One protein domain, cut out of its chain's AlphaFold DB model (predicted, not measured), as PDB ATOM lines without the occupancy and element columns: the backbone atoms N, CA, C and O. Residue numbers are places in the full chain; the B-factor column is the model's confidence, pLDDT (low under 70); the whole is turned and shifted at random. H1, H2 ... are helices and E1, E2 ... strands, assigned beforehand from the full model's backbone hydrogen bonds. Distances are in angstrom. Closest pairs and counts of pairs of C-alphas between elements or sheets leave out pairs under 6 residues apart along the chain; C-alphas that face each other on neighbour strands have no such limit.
ATOM      1  N   TYR A  67     207.004 230.111 181.121       71.06
ATOM      2  CA  TYR A  67     207.038 228.886 180.319       71.06
ATOM      3  C   TYR A  67     207.411 227.660 181.146       71.06
ATOM      4  O   TYR A  67     208.293 227.703 182.006       71.06
ATOM      5  N   ILE A  68     206.790 226.540 180.782       83.62
ATOM      6  CA  ILE A  68     207.221 225.189 181.128       83.62
ATOM      7  C   ILE A  68     207.596 224.500 179.812       83.62
ATOM      8  O   ILE A  68     206.836 224.552 178.845       83.62
ATOM      9  N   TYR A  69     208.771 223.879 179.744       86.12
ATOM     10  CA  TYR A  69     209.303 223.297 178.515       86.12
ATOM     11  C   TYR A  69     208.924 221.817 178.405       86.12
ATOM     12  O   TYR A  69     209.401 220.973 179.166       86.12
ATOM     13  N   GLY A  70     208.052 221.501 177.444       91.50
ATOM     14  CA  GLY A  70     207.700 220.131 177.072       91.50
ATOM     15  C   GLY A  70     208.621 219.596 175.976       91.50
ATOM     16  O   GLY A  70     208.523 220.003 174.820       91.50
ATOM     17  N   HIS A  71     209.495 218.656 176.323       91.88
ATOM     18  CA  HIS A  71     210.387 217.972 175.388       91.88
ATOM     19  C   HIS A  71     209.755 216.647 174.960       91.88
ATOM     20  O   HIS A  71     209.461 215.796 175.796       91.88
ATOM     21  N   VAL A  72     209.520 216.476 173.656       91.31
ATOM     22  CA  VAL A  72     208.687 215.387 173.124       91.31
ATOM     23  C   VAL A  72     209.489 214.478 172.199       91.31
ATOM     24  O   VAL A  72     209.951 214.909 171.144       91.31
ATOM     25  N   PHE A  73     209.574 213.192 172.537       90.75
ATOM     26  CA  PHE A  73     209.980 212.145 171.601       90.75
ATOM     27  C   PHE A  73     208.735 211.468 171.020       90.75
ATOM     28  O   PHE A  73     208.111 210.622 171.662       90.75
ATOM     29  N   PHE A  74     208.357 211.855 169.801       87.44
ATOM     30  CA  PHE A  74     207.256 211.236 169.062       87.44
ATOM     31  C   PHE A  74     207.757 210.083 168.189       87.44
ATOM     32  O   PHE A  74     208.775 210.194 167.506       87.44
ATOM     33  N   GLN A  75     207.008 208.982 168.168       82.88
ATOM     34  CA  GLN A  75     207.272 207.841 167.308       82.88
ATOM     35  C   GLN A  75     206.007 207.415 166.564       82.88
ATOM     36  O   GLN A  75     205.091 206.840 167.151       82.88
ATOM     37  N   GLN A  76     206.029 207.612 165.246       83.00
ATOM     38  CA  GLN A  76     205.146 206.941 164.299       83.00
ATOM     39  C   GLN A  76     205.936 205.875 163.532       83.00
ATOM     40  O   GLN A  76     207.025 206.159 163.035       83.00
ATOM     41  N   ARG A  77     205.388 204.663 163.404       76.31
ATOM     42  CA  ARG A  77     205.886 203.612 162.496       76.31
ATOM     43  C   ARG A  77     204.713 202.851 161.875       76.31
ATOM     44  O   ARG A  77     203.694 202.731 162.550       76.31
ATOM     45  N   PRO A  78     204.825 202.327 160.641       76.88
ATOM     46  CA  PRO A  78     203.841 201.385 160.113       76.88
ATOM     47  C   PRO A  78     203.738 200.158 161.024       76.88
ATOM     48  O   PRO A  78     204.763 199.620 161.442       76.88
ATOM     49  N   ASP A  79     202.517 199.726 161.318       74.75
ATOM     50  CA  ASP A  79     202.237 198.522 162.099       74.75
ATOM     51  C   ASP A  79     200.956 197.855 161.564       74.75
ATOM     52  O   ASP A  79     199.860 198.376 161.788       74.75
ATOM     53  N   PRO A  80     201.066 196.728 160.835       73.75
ATOM     54  CA  PRO A  80     199.914 196.051 160.244       73.75
ATOM     55  C   PRO A  80     199.071 195.273 161.267       73.75
ATOM     56  O   PRO A  80     198.010 194.774 160.901       73.75
ATOM     57  N   SER A  81     199.510 195.150 162.528       70.94
ATOM     58  CA  SER A  81     198.702 194.534 163.594       70.94
ATOM     59  C   SER A  81     197.653 195.494 164.174       70.94
ATOM     60  O   SER A  81     196.661 195.060 164.761       70.94
ATOM     61  N   ILE A  82     197.835 196.804 163.977       72.50
ATOM     62  CA  ILE A  82     196.963 197.863 164.491       72.50
ATOM     63  C   ILE A  82     195.982 198.285 163.390       72.50
ATOM     64  O   ILE A  82     196.397 198.594 162.277       72.50
ATOM     65  N   ARG A  83     194.676 198.391 163.698       70.69
ATOM     66  CA  ARG A  83     193.625 198.768 162.718       70.69
ATOM     67  C   ARG A  83     193.915 200.066 161.949       70.69
ATOM     68  O   ARG A  83     193.629 200.144 160.761       70.69
ATOM     69  N   ARG A  84     194.507 201.069 162.611       73.81
ATOM     70  CA  ARG A  84     194.920 202.352 162.003       73.81
ATOM     71  C   ARG A  84     196.190 202.249 161.128       73.81
ATOM     72  O   ARG A  84     196.621 203.257 160.579       73.81
ATOM     73  N   GLY A  85     196.816 201.073 161.009       73.19
ATOM     74  CA  GLY A  85     197.997 200.798 160.173       73.19
ATOM     75  C   GLY A  85     199.329 201.368 160.680       73.19
ATOM     76  O   GLY A  85     200.360 201.185 160.029       73.19
ATOM     77  N   TYR A  86     199.329 202.070 161.818       75.69
ATOM     78  CA  TYR A  86     200.509 202.708 162.399       75.69
ATOM     79  C   TYR A  86     200.513 202.602 163.928       75.69
ATOM     80  O   TYR A  86     199.524 202.926 164.584       75.69
ATOM     81  N   PHE A  87     201.671 202.263 164.495       76.50
ATOM     82  CA  PHE A  87     201.994 202.533 165.893       76.50
ATOM     83  C   PHE A  87     202.307 204.027 166.033       76.50
ATOM     84  O   PHE A  87     203.194 204.532 165.343       76.50
ATOM     85  N   GLN A  88     201.596 204.729 166.917       82.31
ATOM     86  CA  GLN A  88     201.782 206.154 167.211       82.31
ATOM     87  C   GLN A  88     201.801 206.362 168.731       82.31
ATOM     88  O   GLN A  88     200.777 206.165 169.380       82.31
ATOM     89  N   LYS A  89     202.946 206.761 169.304       85.12
ATOM     90  CA  LYS A  89     203.066 207.170 170.719       85.12
ATOM     91  C   LYS A  89     204.091 208.292 170.908       85.12
ATOM     92  O   LYS A  89     205.017 208.441 170.112       85.12
ATOM     93  N   SER A  90     203.936 209.057 171.985       89.38
ATOM     94  CA  SER A  90     204.861 210.100 172.438       89.38
ATOM     95  C   SER A  90     205.356 209.821 173.860       89.38
ATOM     96  O   SER A  90     204.622 209.300 174.697       89.38
ATOM     97  N   PHE A  91     206.622 210.145 174.115       91.12
ATOM     98  CA  PHE A  91     207.182 210.305 175.454       91.12
ATOM     99  C   PHE A  91     207.426 211.799 175.667       91.12
ATOM    100  O   PHE A  91     207.945 212.462 174.765       91.12
ATOM    101  N   VAL A  92     207.023 212.331 176.821       93.19
ATOM    102  CA  VAL A  92     207.108 213.762 177.137       93.19
ATOM    103  C   VAL A  92     207.859 213.934 178.450       93.19
ATOM    104  O   VAL A  92     207.449 213.388 179.470       93.19
ATOM    105  N   LEU A  93     208.941 214.708 178.419       93.38
ATOM    106  CA  LEU A  93     209.649 215.186 179.603       93.38
ATOM    107  C   LEU A  93     209.309 216.664 179.785       93.38
ATOM    108  O   LEU A  93     209.511 217.466 178.875       93.38
ATOM    109  N   ILE A  94     208.787 217.014 180.957       92.12
ATOM    110  CA  ILE A  94     208.425 218.385 181.319       92.12
ATOM    111  C   ILE A  94     209.529 218.943 182.222       92.12
ATOM    112  O   ILE A  94     209.930 218.288 183.182       92.12
ATOM    113  N   SER A  95     210.046 220.132 181.908       85.12
ATOM    114  CA  SER A  95     211.094 220.791 182.693       85.12
ATOM    115  C   SER A  95     210.922 222.305 182.709       85.12
ATOM    116  O   SER A  95     210.443 222.902 181.751       85.12
ATOM    117  N   HIS A  96     211.358 222.948 183.790       77.62
ATOM    118  CA  HIS A  96     211.383 224.410 183.906       77.62
ATOM    119  C   HIS A  96     212.759 225.000 183.559       77.62
ATOM    120  O   HIS A  96     212.891 226.211 183.395       77.62
ATOM    121  N   LEU A  97     213.786 224.153 183.400       79.94
ATOM    122  CA  LEU A  97     215.104 224.580 182.934       79.94
ATOM    123  C   LEU A  97     215.154 224.529 181.395       79.94
ATOM    124  O   LEU A  97     214.875 223.464 180.836       79.94
ATOM    125  N   PRO A  98     215.569 225.610 180.701       80.75
ATOM    126  CA  PRO A  98     215.581 225.716 179.234       80.75
ATOM    127  C   PRO A  98     216.724 224.920 178.562       80.75
ATOM    128  O   PRO A  98     217.335 225.380 177.599       80.75
ATOM    129  N   LEU A  99     217.038 223.724 179.064       86.12
ATOM    130  CA  LEU A  99     218.145 222.879 178.604       86.12
ATOM    131  C   LEU A  99     217.729 222.050 177.372       86.12
ATOM    132  O   LEU A  99     217.658 220.822 177.420       86.12
ATOM    133  N   LEU A 100     217.407 222.724 176.263       87.25
ATOM    134  CA  LEU A 100     216.866 222.078 175.062       87.25
ATOM    135  C   LEU A 100     217.784 220.987 174.487       87.25
ATOM    136  O   LEU A 100     217.280 219.928 174.109       87.25
ATOM    137  N   GLY A 101     219.097 221.207 174.433       87.81
ATOM    138  CA  GLY A 101     220.063 220.229 173.924       87.81
ATOM    139  C   GLY A 101     220.126 218.971 174.790       87.81
ATOM    140  O   GLY A 101     219.987 217.856 174.272       87.81
ATOM    141  N   LEU A 102     220.219 219.149 176.115       90.25
ATOM    142  CA  LEU A 102     220.171 218.060 177.097       90.25
ATOM    143  C   LEU A 102     218.855 217.284 176.996       90.25
ATOM    144  O   LEU A 102     218.866 216.075 176.759       90.25
ATOM    145  N   TRP A 103     217.717 217.958 177.166       91.75
ATOM    146  CA  TRP A 103     216.427 217.281 177.254       91.75
ATOM    147  C   TRP A 103     216.058 216.584 175.940       91.75
ATOM    148  O   TRP A 103     215.554 215.465 175.991       91.75
ATOM    149  N   SER A 104     216.400 217.155 174.777       89.69
ATOM    150  CA  SER A 104     216.219 216.485 173.474       89.69
ATOM    151  C   SER A 104     217.011 215.175 173.386       89.69
ATOM    152  O   SER A 104     216.500 214.170 172.888       89.69
ATOM    153  N   ARG A 105     218.237 215.142 173.927       90.62
ATOM    154  CA  ARG A 105     219.047 213.918 173.992       90.62
ATOM    155  C   ARG A 105     218.490 212.905 174.998       90.62
ATOM    156  O   ARG A 105     218.467 211.711 174.695       90.62
ATOM    157  N   VAL A 106     218.002 213.360 176.151       92.81
ATOM    158  CA  VAL A 106     217.366 212.505 177.171       92.81
ATOM    159  C   VAL A 106     216.105 211.836 176.616       92.81
ATOM    160  O   VAL A 106     215.987 210.612 176.699       92.81
ATOM    161  N   VAL A 107     215.188 212.590 175.992       93.19
ATOM    162  CA  VAL A 107     213.946 212.010 175.441       93.19
ATOM    163  C   VAL A 107     214.209 211.086 174.251       93.19
ATOM    164  O   VAL A 107     213.499 210.091 174.109       93.19
ATOM    165  N   GLU A 108     215.260 211.329 173.453       90.50
ATOM    166  CA  GLU A 108     215.721 210.380 172.429       90.50
ATOM    167  C   GLU A 108     216.112 209.026 173.054       90.50
ATOM    168  O   GLU A 108     215.681 207.979 172.568       90.50
ATOM    169  N   ILE A 109     216.907 209.024 174.129       91.25
ATOM    170  CA  ILE A 109     217.407 207.791 174.764       91.25
ATOM    171  C   ILE A 109     216.285 207.045 175.503       91.25
ATOM    172  O   ILE A 109     216.113 205.834 175.310       91.25
ATOM    173  N   VAL A 110     215.514 207.752 176.334       92.88
ATOM    174  CA  VAL A 110     214.451 207.155 177.160       92.88
ATOM    175  C   VAL A 110     213.279 206.712 176.285       92.88
ATOM    176  O   VAL A 110     212.863 205.559 176.371       92.88
ATOM    177  N   GLY A 111     212.804 207.565 175.371       90.94
ATOM    178  CA  GLY A 111     211.675 207.256 174.490       90.94
ATOM    179  C   GLY A 111     211.948 206.086 173.538       90.94
ATOM    180  O   GLY A 111     211.088 205.221 173.357       90.94
ATOM    181  N   GLN A 112     213.164 205.976 172.984       89.38
ATOM    182  CA  GLN A 112     213.547 204.792 172.204       89.38
ATOM    183  C   GLN A 112     213.541 203.510 173.046       89.38
ATOM    184  O   GLN A 112     213.079 202.475 172.569       89.38
ATOM    185  N   SER A 113     214.060 203.558 174.274       89.19
ATOM    186  CA  SER A 113     214.143 202.390 175.159       89.19
ATOM    187  C   SER A 113     212.760 201.951 175.649       89.19
ATOM    188  O   SER A 113     212.410 200.777 175.530       89.19
ATOM    189  N   MET A 114     211.924 202.903 176.069       88.56
ATOM    190  CA  MET A 114     210.541 202.683 176.495       88.56
ATOM    191  C   MET A 114     209.706 202.032 175.380       88.56
ATOM    192  O   MET A 114     209.061 201.007 175.594       88.56
ATOM    193  N   PHE A 115     209.771 202.557 174.150       87.00
ATOM    194  CA  PHE A 115     209.018 202.004 173.018       87.00
ATOM    195  C   PHE A 115     209.603 200.704 172.450       87.00
ATOM    196  O   PHE A 115     208.884 199.970 171.774       87.00
ATOM    197  N   ARG A 116     210.871 200.372 172.732       85.69
ATOM    198  CA  ARG A 116     211.402 199.012 172.515       85.69
ATOM    199  C   ARG A 116     210.840 198.034 173.547       85.69
ATOM    200  O   ARG A 116     210.529 196.905 173.178       85.69
ATOM    201  N   ALA A 117     210.695 198.450 174.804       84.50
ATOM    202  CA  ALA A 117     210.177 197.600 175.872       84.50
ATOM    203  C   ALA A 117     208.686 197.266 175.688       84.50
ATOM    204  O   ALA A 117     208.328 196.094 175.759       84.50
ATOM    205  N   LEU A 118     207.847 198.247 175.316       80.50
ATOM    206  CA  LEU A 118     206.419 198.028 175.008       80.50
ATOM    207  C   LEU A 118     206.159 197.004 173.884       80.50
ATOM    208  O   LEU A 118     205.065 196.465 173.800       80.50
ATOM    209  N   ARG A 119     207.143 196.729 173.014       72.44
ATOM    210  CA  ARG A 119     207.040 195.712 171.946       72.44
ATOM    211  C   ARG A 119     207.572 194.334 172.347       72.44
ATOM    212  O   ARG A 119     207.459 193.396 171.566       72.44
ATOM    213  N   LYS A 120     208.218 194.224 173.512       63.53
ATOM    214  CA  LYS A 120     208.763 192.967 174.048       63.53
ATOM    215  C   LYS A 120     207.813 192.276 175.028       63.53
ATOM    216  O   LYS A 120     208.103 191.149 175.416       63.53
ATOM    217  N   ALA A 121     206.711 192.922 175.415       55.94
ATOM    218  CA  ALA A 121     205.626 192.269 176.136       55.94
ATOM    219  C   ALA A 121     205.107 191.088 175.287       55.94
ATOM    220  O   ALA A 121     204.669 191.306 174.154       55.94
ATOM    221  N   TRP A 140     202.789 197.236 180.219       72.06
ATOM    222  CA  TRP A 140     203.545 198.423 180.610       72.06
ATOM    223  C   TRP A 140     204.773 198.119 181.469       72.06
ATOM    224  O   TRP A 140     205.676 198.952 181.488       72.06
ATOM    225  N   ARG A 141     204.880 196.943 182.107       77.88
ATOM    226  CA  ARG A 141     205.963 196.615 183.065       77.88
ATOM    227  C   ARG A 141     207.377 196.854 182.524       77.88
ATOM    228  O   ARG A 141     208.250 197.330 183.238       77.88
ATOM    229  N   GLY A 142     207.611 196.559 181.243       83.25
ATOM    230  CA  GLY A 142     208.909 196.813 180.609       83.25
ATOM    231  C   GLY A 142     209.211 198.303 180.389       83.25
ATOM    232  O   GLY A 142     210.371 198.703 180.384       83.25
ATOM    233  N   ALA A 143     208.183 199.131 180.198       86.69
ATOM    234  CA  ALA A 143     208.312 200.583 180.086       86.69
ATOM    235  C   ALA A 143     208.398 201.258 181.462       86.69
ATOM    236  O   ALA A 143     209.171 202.196 181.627       86.69
ATOM    237  N   GLU A 144     207.647 200.750 182.439       88.31
ATOM    238  CA  GLU A 144     207.712 201.109 183.857       88.31
ATOM    239  C   GLU A 144     209.134 200.925 184.403       88.31
ATOM    240  O   GLU A 144     209.699 201.871 184.940       88.31
ATOM    241  N   GLU A 145     209.772 199.773 184.161       89.00
ATOM    242  CA  GLU A 145     211.160 199.530 184.577       89.00
ATOM    243  C   GLU A 145     212.158 200.487 183.898       89.00
ATOM    244  O   GLU A 145     213.058 201.006 184.555       89.00
ATOM    245  N   VAL A 146     211.975 200.812 182.610       91.06
ATOM    246  CA  VAL A 146     212.806 201.822 181.921       91.06
ATOM    247  C   VAL A 146     212.636 203.215 182.541       91.06
ATOM    248  O   VAL A 146     213.617 203.948 182.668       91.06
ATOM    249  N   LEU A 147     211.419 203.590 182.950       91.69
ATOM    250  CA  LEU A 147     211.173 204.849 183.658       91.69
ATOM    251  C   LEU A 147     211.768 204.827 185.072       91.69
ATOM    252  O   LEU A 147     212.399 205.804 185.470       91.69
ATOM    253  N   ARG A 148     211.645 203.710 185.797       91.44
ATOM    254  CA  ARG A 148     212.226 203.509 187.132       91.44
ATOM    255  C   ARG A 148     213.751 203.643 187.091       91.44
ATOM    256  O   ARG A 148     214.306 204.468 187.807       91.44
ATOM    257  N   MET A 149     214.414 202.947 186.163       91.38
ATOM    258  CA  MET A 149     215.854 203.087 185.910       91.38
ATOM    259  C   MET A 149     216.254 204.522 185.533       91.38
ATOM    260  O   MET A 149     217.326 204.982 185.924       91.38
ATOM    261  N   PHE A 150     215.424 205.244 184.771       93.25
ATOM    262  CA  PHE A 150     215.691 206.644 184.437       93.25
ATOM    263  C   PHE A 150     215.592 207.560 185.669       93.25
ATOM    264  O   PHE A 150     216.486 208.380 185.870       93.25
ATOM    265  N   VAL A 151     214.584 207.383 186.528       92.38
ATOM    266  CA  VAL A 151     214.459 208.123 187.799       92.38
ATOM    267  C   VAL A 151     215.630 207.810 188.736       92.38
ATOM    268  O   VAL A 151     216.260 208.742 189.234       92.38
ATOM    269  N   ASP A 152     216.001 206.534 188.892       90.62
ATOM    270  CA  ASP A 152     217.177 206.112 189.670       90.62
ATOM    271  C   ASP A 152     218.467 206.785 189.166       90.62
ATOM    272  O   ASP A 152     219.346 207.121 189.957       90.62
ATOM    273  N   ASN A 153     218.599 206.971 187.846       91.44
ATOM    274  CA  ASN A 153     219.747 207.635 187.222       91.44
ATOM    275  C   ASN A 153     219.739 209.148 187.485       91.44
ATOM    276  O   ASN A 153     220.781 209.695 187.838       91.44
ATOM    277  N   VAL A 154     218.587 209.817 187.350       88.81
ATOM    278  CA  VAL A 154     218.443 211.261 187.623       88.81
ATOM    279  C   VAL A 154     218.696 211.577 189.100       88.81
ATOM    280  O   VAL A 154     219.346 212.573 189.403       88.81
ATOM    281  N   ALA A 155     218.278 210.703 190.019       88.25
ATOM    282  CA  ALA A 155     218.575 210.826 191.450       88.25
ATOM    283  C   ALA A 155     220.079 210.714 191.789       88.25
ATOM    284  O   ALA A 155     220.490 211.090 192.884       88.25
ATOM    285  N   GLN A 156     220.901 210.215 190.857       87.81
ATOM    286  CA  GLN A 156     222.361 210.114 190.967       87.81
ATOM    287  C   GLN A 156     223.100 211.211 190.179       87.81
ATOM    288  O   GLN A 156     224.332 211.196 190.122       87.81
ATOM    289  N   TRP A 157     222.393 212.152 189.541       88.12
ATOM    290  CA  TRP A 157     223.041 213.250 188.822       88.12
ATOM    291  C   TRP A 157     223.720 214.232 189.797       88.12
ATOM    292  O   TRP A 157     223.159 214.541 190.850       88.12
ATOM    293  N   PRO A 158     224.913 214.755 189.458       86.19
ATOM    294  CA  PRO A 158     225.591 215.756 190.274       86.19
ATOM    295  C   PRO A 158     224.781 217.058 190.353       86.19
ATOM    296  O   PRO A 158     224.179 217.489 189.368       86.19
ATOM    297  N   THR A 159     224.813 217.719 191.514       78.69
ATOM    298  CA  THR A 159     224.210 219.046 191.702       78.69
ATOM    299  C   THR A 159     224.838 220.051 190.728       78.69
ATOM    300  O   THR A 159     226.055 220.234 190.780       78.69
ATOM    301  N   PRO A 160     224.058 220.727 189.864       77.81
ATOM    302  CA  PRO A 160     224.610 221.622 188.853       77.81
ATOM    303  C   PRO A 160     225.119 222.933 189.466       77.81
ATOM    304  O   PRO A 160     224.354 223.687 190.076       77.81
ATOM    305  N   GLY A 161     226.401 223.230 189.270       72.94
ATOM    306  CA  GLY A 161     226.976 224.560 189.428       72.94
ATOM    307  C   GLY A 161     226.821 225.424 188.171       72.94
ATOM    308  O   GLY A 161     226.166 225.061 187.192       72.94
ATOM    309  N   PHE A 162     227.425 226.613 188.205       77.81
ATOM    310  CA  PHE A 162     227.423 227.539 187.073       77.81
ATOM    311  C   PHE A 162     228.593 227.231 186.131       77.81
ATOM    312  O   PHE A 162     229.739 227.298 186.562       77.81
ATOM    313  N   GLU A 163     228.306 226.997 184.846       71.94
ATOM    314  CA  GLU A 163     229.304 226.646 183.812       71.94
ATOM    315  C   GLU A 163     230.007 225.286 184.005       71.94
ATOM    316  O   GLU A 163     231.050 225.042 183.400       71.94
ATOM    317  N   ASP A 164     229.424 224.381 184.796       74.94
ATOM    318  CA  ASP A 164     229.943 223.020 184.936       74.94
ATOM    319  C   ASP A 164     229.762 222.201 183.645       74.94
ATOM    320  O   ASP A 164     228.724 222.264 182.977       74.94
ATOM    321  N   VAL A 165     230.754 221.353 183.351       86.25
ATOM    322  CA  VAL A 165     230.620 220.246 182.395       86.25
ATOM    323  C   VAL A 165     230.314 218.977 183.184       86.25
ATOM    324  O   VAL A 165     231.196 218.407 183.827       86.25
ATOM    325  N   LEU A 166     229.058 218.538 183.146       87.31
ATOM    326  CA  LEU A 166     228.572 217.382 183.898       87.31
ATOM    327  C   LEU A 166     228.643 216.115 183.042       87.31
ATOM    328  O   LEU A 166     228.222 216.115 181.887       87.31
ATOM    329  N   GLU A 167     229.134 215.013 183.608       90.44
ATOM    330  CA  GLU A 167     229.008 213.690 182.991       90.44
ATOM    331  C   GLU A 167     227.725 213.031 183.506       90.44
ATOM    332  O   GLU A 167     227.632 212.657 184.674       90.44
ATOM    333  N   LEU A 168     226.707 212.948 182.646       90.94
ATOM    334  CA  LEU A 168     225.381 212.453 183.008       90.94
ATOM    335  C   LEU A 168     225.165 211.039 182.475       90.94
ATOM    336  O   LEU A 168     225.545 210.714 181.347       90.94
ATOM    337  N   ARG A 169     224.496 210.207 183.279       91.25
ATOM    338  CA  ARG A 169     224.055 208.864 182.890       91.25
ATOM    339  C   ARG A 169     222.561 208.858 182.575       91.25
ATOM    340  O   ARG A 169     221.759 209.395 183.336       91.25
ATOM    341  N   VAL A 170     222.200 208.216 181.467       91.56
ATOM    342  CA  VAL A 170     220.824 207.951 181.041       91.56
ATOM    343  C   VAL A 170     220.738 206.491 180.594       91.56
ATOM    344  O   VAL A 170     221.102 206.140 179.468       91.56
ATOM    345  N   LEU A 171     220.244 205.634 181.490       90.69
ATOM    346  CA  LEU A 171     220.142 204.183 181.315       90.69
ATOM    347  C   LEU A 171     221.535 203.538 181.117       90.69
ATOM    348  O   LEU A 171     222.367 203.503 182.028       90.69
ATOM    349  N   GLU A 172     221.795 203.017 179.920       85.19
ATOM    350  CA  GLU A 172     223.054 202.371 179.526       85.19
ATOM    351  C   GLU A 172     224.069 203.353 178.911       85.19
ATOM    352  O   GLU A 172     225.215 202.979 178.684       85.19
ATOM    353  N   GLN A 173     223.672 204.601 178.638       88.31
ATOM    354  CA  GLN A 173     224.511 205.610 177.982       88.31
ATOM    355  C   GLN A 173     224.986 206.666 178.988       88.31
ATOM    356  O   GLN A 173     224.187 207.174 179.774       88.31
ATOM    357  N   SER A 174     226.261 207.045 178.926       89.56
ATOM    358  CA  SER A 174     226.774 208.287 179.517       89.56
ATOM    359  C   SER A 174     227.162 209.280 178.420       89.56
ATOM    360  O   SER A 174     227.469 208.890 177.292       89.56
ATOM    361  N   ASP A 234     232.508 214.870 172.059       66.38
ATOM    362  CA  ASP A 234     231.609 214.162 172.992       66.38
ATOM    363  C   ASP A 234     230.984 215.045 174.092       66.38
ATOM    364  O   ASP A 234     230.456 214.534 175.083       66.38
ATOM    365  N   VAL A 235     231.033 216.373 173.934       83.19
ATOM    366  CA  VAL A 235     230.405 217.332 174.858       83.19
ATOM    367  C   VAL A 235     229.186 217.975 174.195       83.19
ATOM    368  O   VAL A 235     229.296 218.638 173.165       83.19
ATOM    369  N   LEU A 236     228.017 217.770 174.795       85.31
ATOM    370  CA  LEU A 236     226.725 218.297 174.366       85.31
ATOM    371  C   LEU A 236     226.477 219.681 174.986       85.31
ATOM    372  O   LEU A 236     226.463 219.803 176.208       85.31
ATOM    373  N   ASP A 237     226.207 220.703 174.171       86.06
ATOM    374  CA  ASP A 237     225.634 221.968 174.662       86.06
ATOM    375  C   ASP A 237     224.256 221.685 175.280       86.06
ATOM    376  O   ASP A 237     223.377 221.108 174.630       86.06
ATOM    377  N   ALA A 238     224.066 222.061 176.545       85.56
ATOM    378  CA  ALA A 238     222.826 221.788 177.251       85.56
ATOM    379  C   ALA A 238     221.626 222.596 176.729       85.56
ATOM    380  O   ALA A 238     220.504 222.108 176.836       85.56
ATOM    381  N   VAL A 239     221.819 223.802 176.183       82.75
ATOM    382  CA  VAL A 239     220.765 224.810 175.920       82.75
ATOM    383  C   VAL A 239     220.530 225.065 174.432       82.75
ATOM    384  O   VAL A 239     219.401 225.379 174.041       82.75
ATOM    385  N   SER A 240     221.545 224.924 173.579       83.75
ATOM    386  CA  SER A 240     221.339 225.030 172.128       83.75
ATOM    387  C   SER A 240     220.493 223.866 171.585       83.75
ATOM    388  O   SER A 240     220.592 222.740 172.077       83.75
TER     389      SER A 240
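Overview. This is residues 67 to 121, 140 to 174 and 234 to 240 of the 844 residues of the protein "UDENN domain-containing protein" of Tilletia walkeri (UniProt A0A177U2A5). A long two-stranded hairpin, E1 and E2, has helix H1 packed over one face, and a second helix, H2, packs on H1 away from the hairpin, with H1 in the middle. H1 and H2 meet at residues 110 to 117 of H1 and make a narrow V; strand E3 comes in at its open side with its last residues, the short strand E4 lies by the start of H1, and residues 159 to 164 stick out as a free loop. The printed part has 97 residues with two named helices and four named strands, in the order E1, E2, H1, H2, E3, E4; the one sheet, E1 - E2, is antiparallel, and the class is mixed, helices and strands. The whole is elongated, with spans of 51 by 26 by 26 A, and only just loose, close to compact, with a radius of gyration of the C-alphas of 15.2 A.

Arrangement. E1, residues 69 to 78, and E2, residues 86 to 95, form a hairpin, antiparallel with 168 degrees between their directions. The C-alphas of Val 72 and Val 92 face each other at 4.6 A. N 73 and O 91 are within hydrogen-bond range at 2.9 A, and so are N 89 and O 75 at 3.0 A. H1, residues 100 to 117, has 10 pairs of C-alphas within 8 A with E1, the closest being those of Phe 73 and Val 107 at 5.5 A. With E2 it has 6 such pairs, the closest being those of Phe 91 and Gly 111, also at 5.5 A. H2, residues 140 to 154, touches H1, which meets it with its residues 110 to 117 alone; the closest C-alphas are those of Met 114 and Ala 143, 4.7 A apart. H1 and H2 run opposite ways at a shallow tilt of 32 degrees, only just short of steep. H2 is apart from E1 and from E2. E3, residues 165 to 170, comes closest to H2 at the C-alphas of Arg 169 and Asn 153, 6.2 A apart. Its closest C-alphas to H1 are those of Val 170 and Val 106, at 6.9 A. E4, residues 235 to 237, comes closest to H1 at the C-alphas of Asp 237 and Gly 101, 5.9 A apart. E3 and E4 are near each other, with 6 pairs of C-alphas within 10 A, and each pairs with no named strand. Residues 169 to 170 of E3 make a short antiparallel pairing with residues 173 to 174. In H1 and H2 every O i to N i+4 pair is within hydrogen-bond range.

Along the chain. E1 begins at C-alpha 69, (209.303, 223.297, 178.515), and measures 29.1 A from first to last C-alpha; E2 measures 29.2 A. H1 measures 25.4 A from C-alpha 100 at (216.866, 222.078, 175.062) to C-alpha 117. H2 measures 20.9 A, E3 15.8 A and E4 6.7 A, the last ending at C-alpha 237, (225.634, 221.968, 174.662).

Size, cuts and confidence. The two C-alphas farthest apart are those of Arg 83 and Phe 162, at 50.6 A. Residues 122 to 139 are not printed, and C-alphas 121 and 140 are 7.9 A apart across that cut; residues 175 to 233 are not printed either, and C-alphas 174 and 234 are 10.0 A apart. Of the links that are printed whole, E2 to H1 is tight, while E1 to E2 and H2 to E3 are short. Residues 159 to 164, in the link from H2 to E3, stand free. The mean pLDDT of the printed part is 84.4, and residues 120 to 121 and residue 234 are under 70.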